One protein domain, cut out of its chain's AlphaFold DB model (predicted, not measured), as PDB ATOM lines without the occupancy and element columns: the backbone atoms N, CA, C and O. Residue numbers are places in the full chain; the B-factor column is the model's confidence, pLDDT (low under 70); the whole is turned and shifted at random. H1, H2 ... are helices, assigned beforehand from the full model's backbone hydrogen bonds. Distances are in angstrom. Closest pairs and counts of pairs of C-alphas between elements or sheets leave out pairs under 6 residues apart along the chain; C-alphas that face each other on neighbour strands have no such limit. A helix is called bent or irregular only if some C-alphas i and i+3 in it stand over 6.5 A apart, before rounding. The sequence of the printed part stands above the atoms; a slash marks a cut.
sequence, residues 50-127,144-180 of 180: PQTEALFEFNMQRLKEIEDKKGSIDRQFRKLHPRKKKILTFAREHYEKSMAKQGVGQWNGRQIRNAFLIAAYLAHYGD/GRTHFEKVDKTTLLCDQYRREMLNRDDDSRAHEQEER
ATOM      1  N   PRO A  50       6.732  41.576  23.158       95.31
ATOM      2  CA  PRO A  50       5.815  41.925  24.248       95.31
ATOM      3  C   PRO A  50       4.522  41.101  24.264       95.31
ATOM      4  O   PRO A  50       4.080  40.649  25.318       95.31
ATOM      5  N   GLN A  51       3.917  40.864  23.097       94.25
ATOM      6  CA  GLN A  51       2.716  40.033  22.969       94.25
ATOM      7  C   GLN A  51       3.000  38.575  23.333       94.25
ATOM      8  O   GLN A  51       2.166  37.918  23.956       94.25
ATOM      9  N   THR A  52       4.175  38.069  22.957       94.44
ATOM     10  CA  THR A  52       4.618  36.715  23.296       94.44
ATOM     11  C   THR A  52       4.787  36.581  24.808       94.44
ATOM     12  O   THR A  52       4.179  35.695  25.403       94.44
ATOM     13  N   GLU A  53       5.530  37.485  25.451       95.81
ATOM     14  CA  GLU A  53       5.706  37.498  26.910       95.81
ATOM     15  C   GLU A  53       4.354  37.601  27.636       95.81
ATOM     16  O   GLU A  53       4.079  36.793  28.526       95.81
ATOM     17  N   ALA A  54       3.460  38.492  27.193       96.00
ATOM     18  CA  ALA A  54       2.113  38.628  27.749       96.00
ATOM     19  C   ALA A  54       1.281  37.338  27.618       96.00
ATOM     20  O   ALA A  54       0.561  36.957  28.543       96.00
ATOM     21  N   LEU A  55       1.399  36.618  26.498       96.00
ATOM     22  CA  LEU A  55       0.747  35.317  26.324       96.00
ATOM     23  C   LEU A  55       1.322  34.258  27.269       96.00
ATOM     24  O   LEU A  55       0.557  33.443  27.793       96.00
ATOM     25  N   PHE A  56       2.631  34.253  27.518       96.75
ATOM     26  CA  PHE A  56       3.233  33.365  28.513       96.75
ATOM     27  C   PHE A  56       2.746  33.700  29.928       96.75
ATOM     28  O   PHE A  56       2.378  32.789  30.670       96.75
ATOM     29  N   GLU A  57       2.668  34.981  30.295       96.50
ATOM     30  CA  GLU A  57       2.117  35.408  31.588       96.50
ATOM     31  C   GLU A  57       0.659  34.991  31.767       96.50
ATOM     32  O   GLU A  57       0.309  34.384  32.783       96.50
ATOM     33  N   PHE A  58      -0.172  35.230  30.754       96.88
ATOM     34  CA  PHE A  58      -1.570  34.811  30.754       96.88
ATOM     35  C   PHE A  58      -1.717  33.297  30.955       96.88
ATOM     36  O   PHE A  58      -2.550  32.840  31.741       96.88
ATOM     37  N   ASN A  59      -0.896  32.493  30.274       96.50
ATOM     38  CA  ASN A  59      -0.949  31.038  30.416       96.50
ATOM     39  C   ASN A  59      -0.407  30.549  31.768       96.50
ATOM     40  O   ASN A  59      -0.956  29.591  32.307       96.50
ATOM     41  N   MET A  60       0.593  31.215  32.357       95.19
ATOM     42  CA  MET A  60       1.037  30.927  33.729       95.19
ATOM     43  C   MET A  60      -0.075  31.189  34.749       95.19
ATOM     44  O   MET A  60      -0.297  30.367  35.638       95.19
ATOM     45  N   GLN A  61      -0.800  32.301  34.604       95.62
ATOM     46  CA  GLN A  61      -1.928  32.626  35.475       95.62
ATOM     47  C   GLN A  61      -3.052  31.591  35.336       95.62
ATOM     48  O   GLN A  61      -3.525  31.042  36.330       95.62
ATOM     49  N   ARG A  62      -3.412  31.238  34.097       94.94
ATOM     50  CA  ARG A  62      -4.401  30.190  33.820       94.94
ATOM     51  C   ARG A  62      -3.988  28.835  34.400       94.94
ATOM     52  O   ARG A  62      -4.832  28.114  34.924       94.94
ATOM     53  N   LEU A  63      -2.709  28.474  34.298       94.50
ATOM     54  CA  LEU A  63      -2.185  27.247  34.893       94.50
ATOM     55  C   LEU A  63      -2.366  27.264  36.412       94.50
ATOM     56  O   LEU A  63      -2.896  26.303  36.960       94.50
ATOM     57  N   LYS A  64      -1.997  28.365  37.077       92.81
ATOM     58  CA  LYS A  64      -2.173  28.522  38.525       92.81
ATOM     59  C   LYS A  64      -3.631  28.315  38.945       92.81
ATOM     60  O   LYS A  64      -3.891  27.551  39.864       92.81
ATOM     61  N   GLU A  65      -4.580  28.909  38.224       93.75
ATOM     62  CA  GLU A  65      -6.016  28.735  38.492       93.75
ATOM     63  C   GLU A  65      -6.481  27.278  38.353       93.75
ATOM     64  O   GLU A  65      -7.318  26.813  39.128       93.75
ATOM     65  N   ILE A  66      -5.958  26.547  37.365       91.56
ATOM     66  CA  ILE A  66      -6.272  25.127  37.167       91.56
ATOM     67  C   ILE A  66      -5.695  24.287  38.313       91.56
ATOM     68  O   ILE A  66      -6.392  23.428  38.853       91.56
ATOM     69  N   GLU A  67      -4.448  24.539  38.698       91.00
ATOM     70  CA  GLU A  67      -3.763  23.826  39.782       91.00
ATOM     71  C   GLU A  67      -4.405  24.119  41.149       91.00
ATOM     72  O   GLU A  67      -4.580  23.207  41.960       91.00
ATOM     73  N   ASP A  68      -4.843  25.358  41.387       90.56
ATOM     74  CA  ASP A  68      -5.569  25.742  42.597       90.56
ATOM     75  C   ASP A  68      -6.910  25.014  42.713       90.56
ATOM     76  O   ASP A  68      -7.225  24.474  43.777       90.56
ATOM     77  N   LYS A  69      -7.664  24.919  41.610       91.44
ATOM     78  CA  LYS A  69      -8.911  24.141  41.561       91.44
ATOM     79  C   LYS A  69      -8.663  22.659  41.831       91.44
ATOM     80  O   LYS A  69      -9.375  22.073  42.642       91.44
ATOM     81  N   LYS A  70      -7.640  22.057  41.219       87.75
ATOM     82  CA  LYS A  70      -7.292  20.645  41.457       87.75
ATOM     83  C   LYS A  70      -6.918  20.380  42.914       87.75
ATOM     84  O   LYS A  70      -7.476  19.471  43.517       87.75
ATOM     85  N   GLY A  71      -6.063  21.219  43.500       86.81
ATOM     86  CA  GLY A  71      -5.674  21.093  44.908       86.81
ATOM     87  C   GLY A  71      -6.815  21.345  45.901       86.81
ATOM     88  O   GLY A  71      -6.737  20.910  47.044       86.81
ATOM     89  N   SER A  72      -7.885  22.038  45.490       86.56
ATOM     90  CA  SER A  72      -9.093  22.182  46.319       86.56
ATOM     91  C   SER A  72      -9.970  20.925  46.338       86.56
ATOM     92  O   SER A  72     -10.687  20.700  47.309       86.56
ATOM     93  N   ILE A  73      -9.897  20.107  45.281       89.94
ATOM     94  CA  ILE A  73     -10.655  18.857  45.137       89.94
ATOM     95  C   ILE A  73      -9.904  17.700  45.801       89.94
ATOM     96  O   ILE A  73     -10.510  16.905  46.515       89.94
ATOM     97  N   ASP A  74      -8.590  17.623  45.591       86.75
ATOM     98  CA  ASP A  74      -7.728  16.574  46.128       86.75
ATOM     99  C   ASP A  74      -6.600  17.187  46.968       86.75
ATOM    100  O   ASP A  74      -5.712  17.864  46.451       86.75
ATOM    101  N   ARG A  75      -6.617  16.927  48.282       78.00
ATOM    102  CA  ARG A  75      -5.593  17.429  49.215       78.00
ATOM    103  C   ARG A  75      -4.230  16.762  49.029       78.00
ATOM    104  O   ARG A  75      -3.236  17.315  49.489       78.00
ATOM    105  N   GLN A  76      -4.175  15.596  48.386       81.00
ATOM    106  CA  GLN A  76      -2.922  14.909  48.060       81.00
ATOM    107  C   GLN A  76      -2.304  15.436  46.756       81.00
ATOM    108  O   GLN A  76      -1.138  15.153  46.462       81.00
ATOM    109  N   PHE A  77      -3.047  16.238  45.985       81.31
ATOM    110  CA  PHE A  77      -2.559  16.828  44.748       81.31
ATOM    111  C   PHE A  77      -1.485  17.887  45.025       81.31
ATOM    112  O   PHE A  77      -1.749  18.981  45.530       81.31
ATOM    113  N   ARG A  78      -0.246  17.577  44.633       84.25
ATOM    114  CA  ARG A  78       0.878  18.517  44.696       84.25
ATOM    115  C   ARG A  78       0.778  19.530  43.560       84.25
ATOM    116  O   ARG A  78       1.025  19.193  42.403       84.25
ATOM    117  N   LYS A  79       0.445  20.774  43.904       86.12
ATOM    118  CA  LYS A  79       0.330  21.883  42.948       86.12
ATOM    119  C   LYS A  79       1.663  22.183  42.271       86.12
ATOM    120  O   LYS A  79       2.694  22.312  42.935       86.12
ATOM    121  N   LEU A  80       1.609  22.386  40.961       88.25
ATOM    122  CA  LEU A  80       2.758  22.791  40.165       88.25
ATOM    123  C   LEU A  80       3.088  24.276  40.377       88.25
ATOM    124  O   LEU A  80       2.224  25.139  40.209       88.25
ATOM    125  N   HIS A  81       4.345  24.592  40.695       87.12
ATOM    126  CA  HIS A  81       4.795  25.980  40.826       87.12
ATOM    127  C   HIS A  81       5.545  26.459  39.570       87.12
ATOM    128  O   HIS A  81       6.632  25.950  39.275       87.12
ATOM    129  N   PRO A  82       5.016  27.435  38.808       87.81
ATOM    130  CA  PRO A  82       5.709  27.975  37.644       87.81
ATOM    131  C   PRO A  82       6.857  28.910  38.047       87.81
ATOM    132  O   PRO A  82       6.645  29.965  38.647       87.81
ATOM    133  N   ARG A  83       8.089  28.576  37.641       90.88
ATOM    134  CA  ARG A  83       9.274  29.436  37.803       90.88
ATOM    135  C   ARG A  83       9.210  30.620  36.824       90.88
ATOM    136  O   ARG A  83       9.904  30.619  35.805       90.88
ATOM    137  N   LYS A  84       8.405  31.648  37.140       92.00
ATOM    138  CA  LYS A  84       8.097  32.805  36.263       92.00
ATOM    139  C   LYS A  84       9.322  33.370  35.534       92.00
ATOM    140  O   LYS A  84       9.304  33.478  34.313       92.00
ATOM    141  N   LYS A  85      10.404  33.679  36.262       92.81
ATOM    142  CA  LYS A  85      11.641  34.229  35.670       92.81
ATOM    143  C   LYS A  85      12.259  33.290  34.626       92.81
ATOM    144  O   LYS A  85      12.601  33.743  33.538       92.81
ATOM    145  N   LYS A  86      12.361  31.986  34.924       92.94
ATOM    146  CA  LYS A  86      12.935  30.989  34.001       92.94
ATOM    147  C   LYS A  86      12.051  30.799  32.760       92.94
ATOM    148  O   LYS A  86      12.575  30.696  31.657       92.94
ATOM    149  N   ILE A  87      10.727  30.810  32.930       94.56
ATOM    150  CA  ILE A  87       9.759  30.669  31.830       94.56
ATOM    151  C   ILE A  87       9.782  31.893  30.903       94.56
ATOM    152  O   ILE A  87       9.818  31.732  29.687       94.56
ATOM    153  N   LEU A  88       9.806  33.113  31.449       95.62
ATOM    154  CA  LEU A  88       9.888  34.331  30.632       95.62
ATOM    155  C   LEU A  88      11.229  34.454  29.904       95.62
ATOM    156  O   LEU A  88      11.261  34.861  28.748       95.62
ATOM    157  N   THR A  89      12.320  34.044  30.553       95.62
ATOM    158  CA  THR A  89      13.640  33.973  29.909       95.62
ATOM    159  C   THR A  89      13.604  33.021  28.712       95.62
ATOM    160  O   THR A  89      14.013  33.398  27.618       95.62
ATOM    161  N   PHE A  90      13.016  31.830  28.882       95.50
ATOM    162  CA  PHE A  90      12.790  30.902  27.772       95.50
ATOM    163  C   PHE A  90      11.951  31.530  26.650       95.50
ATOM    164  O   PHE A  90      12.318  31.411  25.487       95.50
ATOM    165  N   ALA A  91      10.846  32.208  26.975       95.44
ATOM    166  CA  ALA A  91       9.966  32.812  25.974       95.44
ATOM    167  C   ALA A  91      10.706  33.829  25.090       95.44
ATOM    168  O   ALA A  91      10.535  33.824  23.868       95.44
ATOM    169  N   ARG A  92      11.556  34.661  25.702       95.62
ATOM    170  CA  ARG A  92      12.384  35.641  24.993       95.62
ATOM    171  C   ARG A  92      13.413  34.975  24.092       95.62
ATOM    172  O   ARG A  92      13.452  35.269  22.903       95.62
ATOM    173  N   GLU A  93      14.188  34.038  24.622       94.81
ATOM    174  CA  GLU A  93      15.213  33.343  23.838       94.81
ATOM    175  C   GLU A  93      14.606  32.518  22.698       94.81
ATOM    176  O   GLU A  93      15.130  32.493  21.584       94.81
ATOM    177  N   HIS A  94      13.467  31.869  22.944       94.00
ATOM    178  CA  HIS A  94      12.715  31.157  21.917       94.00
ATOM    179  C   HIS A  94      12.255  32.114  20.807       94.00
ATOM    180  O   HIS A  94      12.396  31.809  19.619       94.00
ATOM    181  N   TYR A  95      11.736  33.288  21.179       93.25
ATOM    182  CA  TYR A  95      11.348  34.325  20.228       93.25
ATOM    183  C   TYR A  95      12.543  34.796  19.388       93.25
ATOM    184  O   TYR A  95      12.478  34.752  18.158       93.25
ATOM    185  N   GLU A  96      13.654  35.160  20.023       93.25
ATOM    186  CA  GLU A  96      14.879  35.619  19.355       93.25
ATOM    187  C   GLU A  96      15.452  34.554  18.408       93.25
ATOM    188  O   GLU A  96      15.755  34.844  17.247       93.25
ATOM    189  N   LYS A  97      15.503  33.291  18.851       91.75
ATOM    190  CA  LYS A  97      15.909  32.139  18.031       91.75
ATOM    191  C   LYS A  97      15.013  31.970  16.803       91.75
ATOM    192  O   LYS A  97      15.512  31.632  15.731       91.75
ATOM    193  N   SER A  98      13.704  32.191  16.943       87.31
ATOM    194  CA  SER A  98      12.769  32.113  15.816       87.31
ATOM    195  C   SER A  98      12.951  33.276  14.836       87.31
ATOM    196  O   SER A  98      12.950  33.057  13.627       87.31
ATOM    197  N   MET A  99      13.207  34.491  15.331       88.62
ATOM    198  CA  MET A  99      13.489  35.662  14.491       88.62
ATOM    199  C   MET A  99      14.781  35.479  13.687       88.62
ATOM    200  O   MET A  99      14.792  35.733  12.483       88.62
ATOM    201  N   ALA A 100      15.834  34.933  14.304       87.69
ATOM    202  CA  ALA A 100      17.084  34.594  13.616       87.69
ATOM    203  C   ALA A 100      16.891  33.566  12.483       87.69
ATOM    204  O   ALA A 100      17.673  33.525  11.536       87.69
ATOM    205  N   LYS A 101      15.831  32.751  12.554       85.69
ATOM    206  CA  LYS A 101      15.452  31.756  11.542       85.69
ATOM    207  C   LYS A 101      14.300  32.221  10.646       85.69
ATOM    208  O   LYS A 101      13.555  31.384  10.143       85.69
ATOM    209  N   GLN A 102      14.124  33.532  10.463       83.50
ATOM    210  CA  GLN A 102      13.066  34.105   9.615       83.50
ATOM    211  C   GLN A 102      11.646  33.645  10.012       83.50
ATOM    212  O   GLN A 102      10.797  33.389   9.163       83.50
ATOM    213  N   GLY A 103      11.389  33.486  11.313       78.19
ATOM    214  CA  GLY A 103      10.096  33.051  11.851       78.19
ATOM    215  C   GLY A 103       9.876  31.534  11.845       78.19
ATOM    216  O   GLY A 103       8.848  31.063  12.336       78.19
ATOM    217  N   VAL A 104      10.828  30.734  11.348       78.88
ATOM    218  CA  VAL A 104      10.726  29.268  11.397       78.88
ATOM    219  C   VAL A 104      10.785  28.790  12.849       78.88
ATOM    220  O   VAL A 104      11.750  29.043  13.570       78.88
ATOM    221  N   GLY A 105       9.747  28.062  13.263       81.56
ATOM    222  CA  GLY A 105       9.594  27.577  14.637       81.56
ATOM    223  C   GLY A 105       9.014  28.613  15.603       81.56
ATOM    224  O   GLY A 105       8.935  28.338  16.796       81.56
ATOM    225  N   GLN A 106       8.578  29.788  15.130       87.81
ATOM    226  CA  GLN A 106       7.884  30.743  15.992       87.81
ATOM    227  C   GLN A 106       6.547  30.161  16.462       87.81
ATOM    228  O   GLN A 106       5.705  29.760  15.656       87.81
ATOM    229  N   TRP A 107       6.326  30.147  17.777       91.50
ATOM    230  CA  TRP A 107       5.065  29.686  18.340       91.50
ATOM    231  C   TRP A 107       3.991  30.767  18.228       91.50
ATOM    232  O   TRP A 107       4.160  31.888  18.704       91.50
ATOM    233  N   ASN A 108       2.844  30.411  17.655       90.00
ATOM    234  CA  ASN A 108       1.629  31.214  17.727       90.00
ATOM    235  C   ASN A 108       0.892  31.005  19.063       90.00
ATOM    236  O   ASN A 108       1.193  30.097  19.841       90.00
ATOM    237  N   GLY A 109      -0.143  31.812  19.316       90.56
ATOM    238  CA  GLY A 109      -0.894  31.758  20.574       90.56
ATOM    239  C   GLY A 109      -1.508  30.389  20.904       90.56
ATOM    240  O   GLY A 109      -1.675  30.071  22.081       90.56
ATOM    241  N   ARG A 110      -1.823  29.548  19.908       92.44
ATOM    242  CA  ARG A 110      -2.301  28.170  20.129       92.44
ATOM    243  C   ARG A 110      -1.153  27.232  20.487       92.44
ATOM    244  O   ARG A 110      -1.312  26.434  21.406       92.44
ATOM    245  N   GLN A 111      -0.021  27.339  19.796       93.69
ATOM    246  CA  GLN A 111       1.178  26.558  20.107       93.69
ATOM    247  C   GLN A 111       1.666  26.852  21.527       93.69
ATOM    248  O   GLN A 111       1.873  25.906  22.275       93.69
ATOM    249  N   ILE A 112       1.709  28.124  21.947       95.50
ATOM    250  CA  ILE A 112       2.030  28.512  23.335       95.50
ATOM    251  C   ILE A 112       1.066  27.825  24.311       95.50
ATOM    252  O   ILE A 112       1.498  27.148  25.239       95.50
ATOM    253  N   ARG A 113      -0.248  27.932  24.083       95.19
ATOM    254  CA  ARG A 113      -1.265  27.319  24.955       95.19
ATOM    255  C   ARG A 113      -1.074  25.805  25.090       95.19
ATOM    256  O   ARG A 113      -1.096  25.275  26.195       95.19
ATOM    257  N   ASN A 114      -0.861  25.123  23.966       94.81
ATOM    258  CA  ASN A 114      -0.631  23.681  23.933       94.81
ATOM    259  C   ASN A 114       0.690  23.306  24.609       94.81
ATOM    260  O   ASN A 114       0.742  22.312  25.329       94.81
ATOM    261  N   ALA A 115       1.732  24.117  24.429       95.81
ATOM    262  CA  ALA A 115       3.018  23.901  25.065       95.81
ATOM    263  C   ALA A 115       2.904  23.936  26.589       95.81
ATOM    264  O   ALA A 115       3.470  23.073  27.246       95.81
ATOM    265  N   PHE A 116       2.105  24.845  27.155       96.25
ATOM    266  CA  PHE A 116       1.824  24.853  28.595       96.25
ATOM    267  C   PHE A 116       1.123  23.577  29.078       96.25
ATOM    268  O   PHE A 116       1.447  23.090  30.157       96.25
ATOM    269  N   LEU A 117       0.196  23.013  28.294       94.12
ATOM    270  CA  LEU A 117      -0.471  21.754  28.650       94.12
ATOM    271  C   LEU A 117       0.521  20.587  28.682       94.12
ATOM    272  O   LEU A 117       0.553  19.836  29.654       94.12
ATOM    273  N   ILE A 118       1.349  20.461  27.641       94.50
ATOM    274  CA  ILE A 118       2.340  19.382  27.537       94.50
ATOM    275  C   ILE A 118       3.427  19.565  28.599       94.50
ATOM    276  O   ILE A 118       3.769  18.615  29.292       94.50
ATOM    277  N   ALA A 119       3.934  20.782  28.784       94.62
ATOM    278  CA  ALA A 119       4.964  21.073  29.773       94.62
ATOM    279  C   ALA A 119       4.465  20.823  31.206       94.62
ATOM    280  O   ALA A 119       5.197  20.248  32.006       94.62
ATOM    281  N   ALA A 120       3.213  21.177  31.522       92.94
ATOM    282  CA  ALA A 120       2.607  20.850  32.812       92.94
ATOM    283  C   ALA A 120       2.430  19.336  33.002       92.94
ATOM    284  O   ALA A 120       2.679  18.829  34.092       92.94
ATOM    285  N   TYR A 121       2.044  18.603  31.954       92.12
ATOM    286  CA  TYR A 121       1.979  17.142  31.997       92.12
ATOM    287  C   TYR A 121       3.359  16.521  32.249       92.12
ATOM    288  O   TYR A 121       3.493  15.695  33.148       92.12
ATOM    289  N   LEU A 122       4.390  16.970  31.526       91.31
ATOM    290  CA  LEU A 122       5.772  16.528  31.723       91.31
ATOM    291  C   LEU A 122       6.266  16.830  33.142       91.31
ATOM    292  O   LEU A 122       6.923  15.989  33.738       91.31
ATOM    293  N   ALA A 123       5.912  17.986  33.702       90.25
ATOM    294  CA  ALA A 123       6.294  18.342  35.067       90.25
ATOM    295  C   ALA A 123       5.547  17.531  36.139       90.25
ATOM    296  O   ALA A 123       6.037  17.362  37.254       90.25
ATOM    297  N   HIS A 124       4.347  17.034  35.825       87.94
ATOM    298  CA  HIS A 124       3.576  16.192  36.736       87.94
ATOM    299  C   HIS A 124       3.952  14.712  36.658       87.94
ATOM    300  O   HIS A 124       3.942  14.053  37.699       87.94
ATOM    301  N   TYR A 125       4.238  14.196  35.465       86.56
ATOM    302  CA  TYR A 125       4.278  12.753  35.194       86.56
ATOM    303  C   TYR A 125       5.465  12.298  34.339       86.56
ATOM    304  O   TYR A 125       5.548  11.118  34.025       86.56
ATOM    305  N   GLY A 126       6.339  13.199  33.891       77.94
ATOM    306  CA  GLY A 126       7.484  12.815  33.074       77.94
ATOM    307  C   GLY A 126       8.546  12.091  33.899       77.94
ATOM    308  O   GLY A 126       8.928  12.575  34.961       77.94
ATOM    309  N   ASP A 127       9.081  10.994  33.363       62.50
ATOM    310  CA  ASP A 127      10.137  10.162  33.976       62.50
ATOM    311  C   ASP A 127      11.535  10.825  33.980       62.50
ATOM    312  O   ASP A 127      12.565  10.157  34.000       62.50
ATOM    313  N   GLY A 144       9.314  24.612  34.754       89.50
ATOM    314  CA  GLY A 144      10.506  25.368  34.402       89.50
ATOM    315  C   GLY A 144      10.832  25.302  32.920       89.50
ATOM    316  O   GLY A 144      10.151  24.648  32.135       89.50
ATOM    317  N   ARG A 145      11.919  25.983  32.567       93.12
ATOM    318  CA  ARG A 145      12.453  26.099  31.209       93.12
ATOM    319  C   ARG A 145      12.654  24.752  30.507       93.12
ATOM    320  O   ARG A 145      12.247  24.615  29.360       93.12
ATOM    321  N   THR A 146      13.216  23.767  31.196       90.81
ATOM    322  CA  THR A 146      13.580  22.457  30.634       90.81
ATOM    323  C   THR A 146      12.383  21.699  30.058       90.81
ATOM    324  O   THR A 146      12.468  21.082  28.996       90.81
ATOM    325  N   HIS A 147      11.211  21.834  30.680       93.38
ATOM    326  CA  HIS A 147       9.954  21.299  30.159       93.38
ATOM    327  C   HIS A 147       9.577  21.933  28.817       93.38
ATOM    328  O   HIS A 147       9.183  21.230  27.889       93.38
ATOM    329  N   PHE A 148       9.728  23.252  28.688       94.81
ATOM    330  CA  PHE A 148       9.442  23.953  27.438       94.81
ATOM    331  C   PHE A 148      10.479  23.660  26.349       94.81
ATOM    332  O   PHE A 148      10.107  23.557  25.185       94.81
ATOM    333  N   GLU A 149      11.747  23.452  26.704       93.56
ATOM    334  CA  GLU A 149      12.786  23.019  25.758       93.56
ATOM    335  C   GLU A 149      12.501  21.621  25.198       93.56
ATOM    336  O   GLU A 149      12.644  21.400  23.994       93.56
ATOM    337  N   LYS A 150      12.027  20.694  26.043       93.19
ATOM    338  CA  LYS A 150      11.547  19.376  25.595       93.19
ATOM    339  C   LYS A 150      10.393  19.532  24.602       93.19
ATOM    340  O   LYS A 150      10.428  18.928  23.532       93.19
ATOM    341  N   VAL A 151       9.416  20.390  24.905       94.44
ATOM    342  CA  VAL A 151       8.286  20.667  24.001       94.44
ATOM    343  C   VAL A 151       8.740  21.300  22.679       94.44
ATOM    344  O   VAL A 151       8.261  20.875  21.628       94.44
ATOM    345  N   ASP A 152       9.661  22.269  22.702       93.75
ATOM    346  CA  ASP A 152      10.230  22.890  21.490       93.75
ATOM    347  C   ASP A 152      10.900  21.840  20.609       93.75
ATOM    348  O   ASP A 152      10.559  21.693  19.435       93.75
ATOM    349  N   LYS A 153      11.779  21.024  21.197       91.88
ATOM    350  CA  LYS A 153      12.474  19.954  20.479       91.88
ATOM    351  C   LYS A 153      11.494  18.968  19.842       91.88
ATOM    352  O   LYS A 153      11.632  18.665  18.659       91.88
ATOM    353  N   THR A 154      10.501  18.491  20.591       90.25
ATOM    354  CA  THR A 154       9.494  17.558  20.063       90.25
ATOM    355  C   THR A 154       8.668  18.195  18.949       90.25
ATOM    356  O   THR A 154       8.460  17.566  17.916       90.25
ATOM    357  N   THR A 155       8.251  19.453  19.111       89.88
ATOM    358  CA  THR A 155       7.476  20.177  18.090       89.88
ATOM    359  C   THR A 155       8.278  20.322  16.797       89.88
ATOM    360  O   THR A 155       7.771  20.010  15.722       89.88
ATOM    361  N   LEU A 156       9.555  20.702  16.896       87.75
ATOM    362  CA  LEU A 156      10.449  20.822  15.743       87.75
ATOM    363  C   LEU A 156      10.650  19.488  15.014       87.75
ATOM    364  O   LEU A 156      10.622  19.466  13.782       87.75
ATOM    365  N   LEU A 157      10.825  18.385  15.748       87.62
ATOM    366  CA  LEU A 157      10.954  17.045  15.165       87.62
ATOM    367  C   LEU A 157       9.667  16.612  14.457       87.62
ATOM    368  O   LEU A 157       9.724  16.097  13.342       87.62
ATOM    369  N   CYS A 158       8.502  16.866  15.057       85.12
ATOM    370  CA  CYS A 158       7.214  16.591  14.423       85.12
ATOM    371  C   CYS A 158       7.027  17.407  13.136       85.12
ATOM    372  O   CYS A 158       6.577  16.863  12.128       85.12
ATOM    373  N   ASP A 159       7.399  18.687  13.141       85.75
ATOM    374  CA  ASP A 159       7.314  19.552  11.960       85.75
ATOM    375  C   ASP A 159       8.307  19.139  10.860       85.75
ATOM    376  O   ASP A 159       8.020  19.301   9.672       85.75
ATOM    377  N   GLN A 160       9.485  18.624  11.223       85.56
ATOM    378  CA  GLN A 160      10.440  18.034  10.276       85.56
ATOM    379  C   GLN A 160       9.874  16.758   9.656       85.56
ATOM    380  O   GLN A 160       9.738  16.690   8.437       85.56
ATOM    381  N   TYR A 161       9.435  15.814  10.490       86.44
ATOM    382  CA  TYR A 161       8.827  14.563  10.046       86.44
ATOM    383  C   TYR A 161       7.627  14.805   9.122       86.44
ATOM    384  O   TYR A 161       7.512  14.204   8.057       86.44
ATOM    385  N   ARG A 162       6.747  15.748   9.483       82.94
ATOM    386  CA  ARG A 162       5.580  16.101   8.669       82.94
ATOM    387  C   ARG A 162       5.978  16.655   7.300       82.94
ATOM    388  O   ARG A 162       5.329  16.323   6.314       82.94
ATOM    389  N   ARG A 163       7.014  17.497   7.234       81.88
ATOM    390  CA  ARG A 163       7.529  18.029   5.963       81.88
ATOM    391  C   ARG A 163       8.132  16.931   5.099       81.88
ATOM    392  O   ARG A 163       7.843  16.888   3.912       81.88
ATOM    393  N   GLU A 164       8.922  16.039   5.687       82.75
ATOM    394  CA  GLU A 164       9.513  14.907   4.967       82.75
ATOM    395  C   GLU A 164       8.445  13.976   4.390       82.75
ATOM    396  O   GLU A 164       8.570  13.551   3.245       82.75
ATOM    397  N   MET A 165       7.381  13.698   5.146       80.44
ATOM    398  CA  MET A 165       6.281  12.854   4.673       80.44
ATOM    399  C   MET A 165       5.444  13.539   3.586       80.44
ATOM    400  O   MET A 165       5.177  12.931   2.557       80.44
ATOM    401  N   LEU A 166       5.085  14.817   3.760       72.69
ATOM    402  CA  LEU A 166       4.305  15.559   2.760       72.69
ATOM    403  C   LEU A 166       5.068  15.775   1.450       72.69
ATOM    404  O   LEU A 166       4.464  15.687   0.390       72.69
ATOM    405  N   ASN A 167       6.379  16.023   1.506       63.72
ATOM    406  CA  ASN A 167       7.184  16.168   0.294       63.72
ATOM    407  C   ASN A 167       7.249  14.857  -0.503       63.72
ATOM    408  O   ASN A 167       7.224  14.896  -1.723       63.72
ATOM    409  N   ARG A 168       7.284  13.699   0.172       58.72
ATOM    410  CA  ARG A 168       7.234  12.391  -0.503       58.72
ATOM    411  C   ARG A 168       5.892  12.153  -1.191       58.72
ATOM    412  O   ARG A 168       5.871  11.631  -2.303       58.72
ATOM    413  N   ASP A 169       4.794  12.540  -0.547       56.88
ATOM    414  CA  ASP A 169       3.454  12.418  -1.123       56.88
ATOM    415  C   ASP A 169       3.243  13.395  -2.290       56.88
ATOM    416  O   ASP A 169       2.684  13.005  -3.311       56.88
ATOM    417  N   ASP A 170       3.717  14.641  -2.187       55.50
ATOM    418  CA  ASP A 170       3.627  15.625  -3.275       55.50
ATOM    419  C   ASP A 170       4.533  15.254  -4.464       55.50
ATOM    420  O   ASP A 170       4.075  15.352  -5.602       55.50
ATOM    421  N   ASP A 171       5.758  14.756  -4.237       55.84
ATOM    422  CA  ASP A 171       6.636  14.246  -5.308       55.84
ATOM    423  C   ASP A 171       6.003  13.036  -6.019       55.84
ATOM    424  O   ASP A 171       6.013  12.951  -7.248       55.84
ATOM    425  N   SER A 172       5.376  12.127  -5.261       53.88
ATOM    426  CA  SER A 172       4.663  10.971  -5.828       53.88
ATOM    427  C   SER A 172       3.461  11.411  -6.675       53.88
ATOM    428  O   SER A 172       3.249  10.912  -7.778       53.88
ATOM    429  N   ARG A 173       2.699  12.405  -6.202       52.22
ATOM    430  CA  ARG A 173       1.524  12.949  -6.908       52.22
ATOM    431  C   ARG A 173       1.875  13.851  -8.090       52.22
ATOM    432  O   ARG A 173       1.027  14.043  -8.964       52.22
ATOM    433  N   ALA A 174       3.074  14.431  -8.108       50.91
ATOM    434  CA  ALA A 174       3.607  15.167  -9.250       50.91
ATOM    435  C   ALA A 174       4.042  14.202 -10.363       50.91
ATOM    436  O   ALA A 174       3.682  14.414 -11.520       50.91
ATOM    437  N   HIS A 175       4.702  13.094 -10.009       53.66
ATOM    438  CA  HIS A 175       5.102  12.064 -10.970       53.66
ATOM    439  C   HIS A 175       3.893  11.377 -11.635       53.66
ATOM    440  O   HIS A 175       3.922  11.083 -12.825       53.66
ATOM    441  N   GLU A 176       2.789  11.175 -10.909       50.94
ATOM    442  CA  GLU A 176       1.544  10.623 -11.478       50.94
ATOM    443  C   GLU A 176       0.802  11.586 -12.430       50.94
ATOM    444  O   GLU A 176      -0.059  11.152 -13.198       50.94
ATOM    445  N   GLN A 177       1.098  12.890 -12.380       48.94
ATOM    446  CA  GLN A 177       0.491  13.899 -13.257       48.94
ATOM    447  C   GLN A 177       1.321  14.189 -14.512       48.94
ATOM    448  O   GLN A 177       0.744  14.618 -15.506       48.94
ATOM    449  N   GLU A 178       2.634  13.943 -14.495       47.09
ATOM    450  CA  GLU A 178       3.486  14.056 -15.691       47.09
ATOM    451  C   GLU A 178       3.349  12.862 -16.651       47.09
ATOM    452  O   GLU A 178       3.676  12.988 -17.828       47.09
ATOM    453  N   GLU A 179       2.818  11.722 -16.193       46.88
ATOM    454  CA  GLU A 179       2.604  10.528 -17.029       46.88
ATOM    455  C   GLU A 179       1.225  10.463 -17.717       46.88
ATOM    456  O   GLU A 179       0.854   9.410 -18.248       46.88
ATOM    457  N   ARG A 180       0.444  11.553 -17.723       38.09
ATOM    458  CA  ARG A 180      -0.914  11.568 -18.288       38.09
ATOM    459  C   ARG A 180      -1.111  12.569 -19.425       38.09
ATOM    460  O   ARG A 180      -0.651  13.722 -19.300       38.09
TER     461      ARG A 180
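Overview. This is residues 50 to 127 and 144 to 180 of the 180 residues of an uncharacterized protein of Diaporthe helianthi (UniProt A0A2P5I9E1). The model is a small body of crossed helices with one long arm: H1, H2, H3 and the beginning of H4 pack together in a closed round of contacts, and H4 then runs on out of the body, where its residues 160 to 178 stick out with the last two residues, 179 and 180. H1 and H2 form a splayed helical hairpin, H3 packs on the first half of H1, and the first turns of H4 touch both H2 and H3. The printed part has 115 residues, with four named helices in the order H1, H2, H3, H4 and no named strand; its class is all helix. The whole is loose, with a radius of gyration of the C-alphas of 18.7 A, and spans 67 by 32 by 22 A, the arm of H4 adding much to the longest span.

Along the chain. H1 is residues 50 to 73, 35.2 A from first to last C-alpha, and begins with C-alpha 50 at (5.815, 41.925, 24.248). A short link of 10 residues follows. H2 is residues 84 to 100, 24.4 A long, beginning with C-alpha 84 at (8.097, 32.805, 36.263). After a short link of 8 residues comes H3, residues 109 to 125, 24.5 A long. The cut lies between H3 and the next helix. H4, residues 145 to 178, is the longest helix, with 34 residues and 49.2 A from first to last C-alpha; it ends with C-alpha 178 at (3.486, 14.056, -15.691). No helix is bent or irregular.

Arrangement. H1 and H2 are a helical hairpin: they touch, and the C-alphas of Glu 53 and Ala 91, their closest, are 6.4 A apart. They run opposite ways at a steep tilt of 38 degrees, only just past shallow. H1 touches H2 with residues 52 to 60 alone. H1 also touches H3, with residues 52 to 63 of H1 and 109 to 116 of H3 alone. The closest C-alphas of these two are those of Asn 59 and Arg 113, 6.6 A apart, and the helices run the same way at a steep tilt of 41 degrees. H3 touches H4, where the closest C-alphas, those of Ala 119 and His 147, are 5.0 A apart; the two run opposite ways at a steep tilt of 56 degrees. H4 touches H3 with residues 147 to 151 alone. H2 touches H4 with residues 86 to 90 of H2 and 145 to 148 of H4 alone; the closest C-alphas are those of Ile 87 and Arg 145, 5.3 A apart. H2 and H4 run the same way at a shallow tilt of 31 degrees. The packing is mostly crossed: of the four touching pairs of helices, one is at a shallow tilt. H1 and H4 are apart, and so are H2 and H3. In H1, H2 and H3 every pair of O i and N i+4 is within hydrogen-bond range; in H4 it is 29 of 30.

Size, cuts and confidence. The two C-alphas farthest apart are those of Arg 75 and Arg 180, at 67.9 A. Residues 160 to 180, of which 160 to 178 belong to H4, stand free. The body without them has 94 residues, spans 47 by 29 by 20 A and has a radius of gyration of 13.8 A. Residues 128 to 143 are not printed, and C-alphas 127 and 144 are 15.2 A apart across the cut. Of the links that are printed whole, none is long. Arg 180 is the chain's last residue. The mean pLDDT of the printed part is 85.5; the residues under 70 are 127 and 167 to 180.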